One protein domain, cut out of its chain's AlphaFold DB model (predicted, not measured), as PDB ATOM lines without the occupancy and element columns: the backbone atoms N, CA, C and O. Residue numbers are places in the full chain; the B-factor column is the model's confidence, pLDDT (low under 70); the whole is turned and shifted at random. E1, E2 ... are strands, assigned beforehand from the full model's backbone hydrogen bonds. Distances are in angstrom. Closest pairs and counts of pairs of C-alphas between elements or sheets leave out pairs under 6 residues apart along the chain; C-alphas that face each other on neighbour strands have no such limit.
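What this domain is: This is residues 2 to 18 and 101 to 131 of the 131 residues of an uncharacterized protein of Streptomyces rubidus (UniProt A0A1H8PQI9). The domain is a single small wall of four strands side by side, E1, E2, E3 and E4, gently twisted, with no named helix over either face. A tail sticks out beyond the E1 end of the sheet, where residues 2 to 8 stand free. The printed part has 48 residues, with no named helix and four named strands in the order E1, E2, E3, E4, which is also their order across the sheet, antiparallel throughout. The class is all strand, although under half of the residues, 21 of 48, are in named elements. The whole is loose, with a radius of gyration of the C-alphas of 12.7 A, and its outline is flat, spanning 36 by 25 by 12 A.

How they stand to each other: The inner strands are E2, residues 107 to 113, and E3, residues 120 to 124. They are antiparallel at 169 degrees and form a hairpin; the C-alphas of Arg 110 and Val 122 face each other at 4.4 A, and N 111 and O 121 are within hydrogen-bond range at 2.8 A. On the other side of E2 is the edge strand E1, residues 12 to 16, antiparallel to it at 170 degrees. The C-alphas of Leu 16 and Trp 109 face each other at 4.5 A, and N 15 and O 110 are 2.8 A apart, within hydrogen-bond range. The other edge strand is E4, residues 127 to 130, antiparallel to E3 at 159 degrees and its partner in a second hairpin. Here the C-alphas of Val 123 and Met 128 face each other at 4.5 A, and N 122 and O 129 are within hydrogen-bond range at 2.9 A. E2, E3 and E4 form a meander, each strand the antiparallel neighbour of the one before. E1 and E4 are apart. From edge to edge the strands' lines turn by 38 degrees.

Where its parts are: E2 is the longest strand, 17.0 A from C-alpha 107 at (186.282, 165.197, 140.527) to C-alpha 113. E1 begins at C-alpha 12, at (197.761, 151.674, 136.935), and measures 13.6 A. E3 measures 12.9 A. E4 measures 10.5 A and ends at C-alpha 130, at (193.577, 164.489, 130.102).

The domain as a whole: The two C-alphas farthest apart are those of Arg 4 and Gly 126, at 37.2 A. Residues 19 to 100 are cut out, and C-alphas 18 and 101 are 6.1 A apart across the cut, which lies in the link from E1 to E2. The link from E2 to E3 is short, with 6 residues, and that from E3 to E4 is tight, with 2. The mean pLDDT of the printed part is 78.1; residues 2 to 10 and 115 to 118 are under 70. Residue 131 is the chain's last.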
ATOM      1  N   ASN A   2     202.785 152.979 151.189       40.38
ATOM      2  CA  ASN A   2     202.417 152.328 152.452       40.38
ATOM      3  C   ASN A   2     203.139 153.042 153.613       40.38
ATOM      4  O   ASN A   2     204.038 153.857 153.393       40.38
ATOM      5  N   HIS A   3     202.771 152.725 154.853       43.16
ATOM      6  CA  HIS A   3     203.376 153.293 156.066       43.16
ATOM      7  C   HIS A   3     204.882 152.976 156.236       43.16
ATOM      8  O   HIS A   3     205.483 153.405 157.216       43.16
ATOM      9  N   ARG A   4     205.499 152.223 155.307       42.34
ATOM     10  CA  ARG A   4     206.928 151.858 155.291       42.34
ATOM     11  C   ARG A   4     207.738 152.583 154.212       42.34
ATOM     12  O   ARG A   4     208.913 152.285 154.045       42.34
ATOM     13  N   GLY A   5     207.140 153.520 153.474       36.81
ATOM     14  CA  GLY A   5     207.848 154.266 152.429       36.81
ATOM     15  C   GLY A   5     208.180 153.444 151.179       36.81
ATOM     16  O   GLY A   5     208.844 153.953 150.281       36.81
ATOM     17  N   GLU A   6     207.683 152.210 151.071       41.03
ATOM     18  CA  GLU A   6     207.807 151.419 149.852       41.03
ATOM     19  C   GLU A   6     206.689 151.818 148.885       41.03
ATOM     20  O   GLU A   6     205.484 151.704 149.161       41.03
ATOM     21  N   GLN A   7     207.094 152.349 147.735       42.66
ATOM     22  CA  GLN A   7     206.194 152.653 146.639       42.66
ATOM     23  C   GLN A   7     205.968 151.355 145.866       42.66
ATOM     24  O   GLN A   7     206.761 150.978 145.010       42.66
ATOM     25  N   MET A   8     204.878 150.651 146.171       42.03
ATOM     26  CA  MET A   8     204.329 149.684 145.225       42.03
ATOM     27  C   MET A   8     203.854 150.511 144.020       42.03
ATOM     28  O   MET A   8     202.751 151.057 144.035       42.03
ATOM     29  N   VAL A   9     204.735 150.722 143.037       50.69
ATOM     30  CA  VAL A   9     204.390 151.375 141.770       50.69
ATOM     31  C   VAL A   9     203.563 150.360 140.997       50.69
ATOM     32  O   VAL A   9     204.083 149.579 140.207       50.69
ATOM     33  N   ARG A  10     202.266 150.293 141.299       62.62
ATOM     34  CA  ARG A  10     201.325 149.676 140.373       62.62
ATOM     35  C   ARG A  10     201.245 150.610 139.177       62.62
ATOM     36  O   ARG A  10     201.037 151.806 139.360       62.62
ATOM     37  N   GLU A  11     201.455 150.061 137.984       78.06
ATOM     38  CA  GLU A  11     201.498 150.841 136.741       78.06
ATOM     39  C   GLU A  11     200.210 151.638 136.515       78.06
ATOM     40  O   GLU A  11     200.244 152.704 135.905       78.06
ATOM     41  N   LEU A  12     199.101 151.128 137.057       85.50
ATOM     42  CA  LEU A  12     197.761 151.674 136.935       85.50
ATOM     43  C   LEU A  12     197.112 151.831 138.315       85.50
ATOM     44  O   LEU A  12     197.228 150.948 139.173       85.50
ATOM     45  N   ALA A  13     196.377 152.923 138.508       88.94
ATOM     46  CA  ALA A  13     195.532 153.143 139.676       88.94
ATOM     47  C   ALA A  13     194.264 153.924 139.310       88.94
ATOM     48  O   ALA A  13     194.236 154.679 138.341       88.94
ATOM     49  N   VAL A  14     193.219 153.764 140.121       92.38
ATOM     50  CA  VAL A  14     191.990 154.558 140.036       92.38
ATOM     51  C   VAL A  14     191.759 155.241 141.379       92.38
ATOM     52  O   VAL A  14     191.809 154.602 142.429       92.38
ATOM     53  N   HIS A  15     191.521 156.545 141.336       92.75
ATOM     54  CA  HIS A  15     191.104 157.372 142.459       92.75
ATOM     55  C   HIS A  15     189.600 157.641 142.349       92.75
ATOM     56  O   HIS A  15     189.123 157.960 141.263       92.75
ATOM     57  N   LEU A  16     188.858 157.497 143.450       94.50
ATOM     58  CA  LEU A  16     187.396 157.594 143.481       94.50
ATOM     59  C   LEU A  16     186.959 158.624 144.525       94.50
ATOM     60  O   LEU A  16     187.320 158.500 145.695       94.50
ATOM     61  N   GLN A  17     186.147 159.596 144.116       93.56
ATOM     62  CA  GLN A  17     185.547 160.601 145.005       93.56
ATOM     63  C   GLN A  17     184.016 160.679 144.879       93.56
ATOM     64  O   GLN A  17     183.360 161.355 145.671       93.56
ATOM     65  N   CYS A  18     183.435 159.958 143.919       94.06
ATOM     66  CA  CYS A  18     181.997 159.786 143.755       94.06
ATOM     67  C   CYS A  18     181.475 158.519 144.462       94.06
ATOM     68  O   CYS A  18     182.173 157.876 145.252       94.06
ATOM     69  N   ALA A 101     178.721 161.520 140.016       91.06
ATOM     70  CA  ALA A 101     177.658 162.416 140.449       91.06
ATOM     71  C   ALA A 101     177.601 163.690 139.597       91.06
ATOM     72  O   ALA A 101     176.641 164.451 139.731       91.06
ATOM     73  N   GLY A 102     178.630 163.955 138.783       86.81
ATOM     74  CA  GLY A 102     178.662 165.090 137.868       86.81
ATOM     75  C   GLY A 102     178.573 166.439 138.585       86.81
ATOM     76  O   GLY A 102     177.981 167.380 138.072       86.81
ATOM     77  N   ARG A 103     179.100 166.541 139.809       86.75
ATOM     78  CA  ARG A 103     179.004 167.780 140.589       86.75
ATOM     79  C   ARG A 103     180.015 168.801 140.081       86.75
ATOM     80  O   ARG A 103     181.208 168.520 140.005       86.75
ATOM     81  N   GLU A 104     179.543 170.008 139.778       85.31
ATOM     82  CA  GLU A 104     180.411 171.105 139.350       85.31
ATOM     83  C   GLU A 104     181.487 171.401 140.410       85.31
ATOM     84  O   GLU A 104     181.193 171.534 141.599       85.31
ATOM     85  N   GLY A 105     182.748 171.480 139.974       83.25
ATOM     86  CA  GLY A 105     183.899 171.716 140.850       83.25
ATOM     87  C   GLY A 105     184.385 170.489 141.630       83.25
ATOM     88  O   GLY A 105     185.270 170.639 142.472       83.25
ATOM     89  N   TRP A 106     183.836 169.298 141.371       87.69
ATOM     90  CA  TRP A 106     184.231 168.044 142.019       87.69
ATOM     91  C   TRP A 106     184.710 167.025 140.984       87.69
ATOM     92  O   TRP A 106     184.076 166.816 139.951       87.69
ATOM     93  N   GLU A 107     185.839 166.379 141.267       91.75
ATOM     94  CA  GLU A 107     186.282 165.197 140.527       91.75
ATOM     95  C   GLU A 107     185.429 163.998 140.957       91.75
ATOM     96  O   GLU A 107     185.188 163.799 142.146       91.75
ATOM     97  N   ASP A 108     184.951 163.211 139.992       94.38
ATOM     98  CA  ASP A 108     184.205 161.982 140.260       94.38
ATOM     99  C   ASP A 108     185.176 160.810 140.430       94.38
ATOM    100  O   ASP A 108     185.169 160.111 141.452       94.38
ATOM    101  N   TRP A 109     186.041 160.610 139.438       95.00
ATOM    102  CA  TRP A 109     187.130 159.644 139.491       95.00
ATOM    103  C   TRP A 109     188.281 160.040 138.567       95.00
ATOM    104  O   TRP A 109     188.122 160.819 137.625       95.00
ATOM    105  N   ARG A 110     189.459 159.472 138.831       94.25
ATOM    106  CA  ARG A 110     190.661 159.664 138.021       94.25
ATOM    107  C   ARG A 110     191.391 158.355 137.804       94.25
ATOM    108  O   ARG A 110     191.688 157.641 138.758       94.25
ATOM    109  N   PHE A 111     191.740 158.077 136.557       91.62
ATOM    110  CA  PHE A 111     192.686 157.029 136.206       91.62
ATOM    111  C   PHE A 111     194.102 157.599 136.157       91.62
ATOM    112  O   PHE A 111     194.358 158.640 135.548       91.62
ATOM    113  N   LEU A 112     195.017 156.901 136.815       88.44
ATOM    114  CA  LEU A 112     196.421 157.248 136.960       88.44
ATOM    115  C   LEU A 112     197.244 156.160 136.266       88.44
ATOM    116  O   LEU A 112     197.133 154.990 136.631       88.44
ATOM    117  N   SER A 113     198.087 156.544 135.308       84.94
ATOM    118  CA  SER A 113     199.075 155.654 134.695       84.94
ATOM    119  C   SER A 113     200.473 156.193 134.950       84.94
ATOM    120  O   SER A 113     200.806 157.296 134.520       84.94
ATOM    121  N   SER A 114     201.325 155.408 135.612       73.06
ATOM    122  CA  SER A 114     202.756 155.728 135.692       73.06
ATOM    123  C   SER A 114     203.517 155.307 134.430       73.06
ATOM    124  O   SER A 114     204.663 155.714 134.239       73.06
ATOM    125  N   ALA A 115     202.897 154.510 133.553       65.50
ATOM    126  CA  ALA A 115     203.425 154.188 132.233       65.50
ATOM    127  C   ALA A 115     203.177 155.348 131.248       65.50
ATOM    128  O   ALA A 115     202.127 155.989 131.283       65.50
ATOM    129  N   GLY A 116     204.138 155.618 130.355       58.09
ATOM    130  CA  GLY A 116     203.933 156.534 129.222       58.09
ATOM    131  C   GLY A 116     203.959 158.037 129.534       58.09
ATOM    132  O   GLY A 116     203.392 158.810 128.773       58.09
ATOM    133  N   GLY A 117     204.622 158.468 130.614       64.19
ATOM    134  CA  GLY A 117     204.847 159.895 130.900       64.19
ATOM    135  C   GLY A 117     203.923 160.519 131.951       64.19
ATOM    136  O   GLY A 117     203.957 161.734 132.113       64.19
ATOM    137  N   GLY A 118     203.146 159.714 132.686       68.69
ATOM    138  CA  GLY A 118     202.326 160.202 133.805       68.69
ATOM    139  C   GLY A 118     200.969 160.770 133.391       68.69
ATOM    140  O   GLY A 118     200.436 161.624 134.090       68.69
ATOM    141  N   GLN A 119     200.432 160.334 132.249       79.75
ATOM    142  CA  GLN A 119     199.143 160.807 131.753       79.75
ATOM    143  C   GLN A 119     198.009 160.343 132.670       79.75
ATOM    144  O   GLN A 119     197.885 159.150 132.971       79.75
ATOM    145  N   HIS A 120     197.164 161.281 133.090       85.38
ATOM    146  CA  HIS A 120     195.995 160.999 133.913       85.38
ATOM    147  C   HIS A 120     194.710 161.319 133.144       85.38
ATOM    148  O   HIS A 120     194.655 162.280 132.380       85.38
ATOM    149  N   TYR A 121     193.658 160.535 133.372       89.75
ATOM    150  CA  TYR A 121     192.315 160.830 132.864       89.75
ATOM    151  C   TYR A 121     191.424 161.167 134.047       89.75
ATOM    152  O   TYR A 121     191.331 160.379 134.984       89.75
ATOM    153  N   VAL A 122     190.798 162.338 134.016       90.69
ATOM    154  CA  VAL A 122     189.950 162.858 135.089       90.69
ATOM    155  C   VAL A 122     188.530 162.979 134.569       90.69
ATOM    156  O   VAL A 122     188.312 163.613 133.537       90.69
ATOM    157  N   VAL A 123     187.574 162.407 135.297       91.94
ATOM    158  CA  VAL A 123     186.146 162.586 135.045       91.94
ATOM    159  C   VAL A 123     185.580 163.576 136.052       91.94
ATOM    160  O   VAL A 123     185.738 163.417 137.263       91.94
ATOM    161  N   THR A 124     184.932 164.618 135.544       90.81
ATOM    162  CA  THR A 124     184.232 165.630 136.338       90.81
ATOM    163  C   THR A 124     183.062 166.178 135.536       90.81
ATOM    164  O   THR A 124     183.191 166.416 134.334       90.81
ATOM    165  N   ASN A 125     181.917 166.379 136.193       87.44
ATOM    166  CA  ASN A 125     180.743 167.025 135.597       87.44
ATOM    167  C   ASN A 125     180.328 166.420 134.236       87.44
ATOM    168  O   ASN A 125     180.108 167.138 133.261       87.44
ATOM    169  N   GLY A 126     180.307 165.083 134.144       84.31
ATOM    170  CA  GLY A 126     179.939 164.368 132.916       84.31
ATOM    171  C   GLY A 126     180.898 164.594 131.742       84.31
ATOM    172  O   GLY A 126     180.497 164.490 130.588       84.31
ATOM    173  N   SER A 127     182.148 164.968 132.013       87.81
ATOM    174  CA  SER A 127     183.186 165.203 131.009       87.81
ATOM    175  C   SER A 127     184.499 164.547 131.425       87.81
ATOM    176  O   SER A 127     184.798 164.436 132.614       87.81
ATOM    177  N   MET A 128     185.305 164.149 130.439       90.25
ATOM    178  CA  MET A 128     186.634 163.577 130.646       90.25
ATOM    179  C   MET A 128     187.715 164.520 130.120       90.25
ATOM    180  O   MET A 128     187.622 165.024 129.000       90.25
ATOM    181  N   PHE A 129     188.778 164.689 130.902       89.38
ATOM    182  CA  PHE A 129     189.934 165.506 130.550       89.38
ATOM    183  C   PHE A 129     191.225 164.727 130.773       89.38
ATOM    184  O   PHE A 129     191.336 163.927 131.702       89.38
ATOM    185  N   THR A 130     192.213 164.987 129.928       88.69
ATOM    186  CA  THR A 130     193.577 164.489 130.102       88.69
ATOM    187  C   THR A 130     194.401 165.520 130.866       88.69
ATOM    188  O   THR A 130     194.352 166.704 130.528       88.69
ATOM    189  N   VAL A 131     195.162 165.072 131.865       78.44
ATOM    190  CA  VAL A 131     196.089 165.887 132.669       78.44
ATOM    191  C   VAL A 131     197.505 165.340 132.552       78.44
ATOM    192  O   VAL A 131     197.646 164.094 132.491       78.44
TER     193      VAL A 131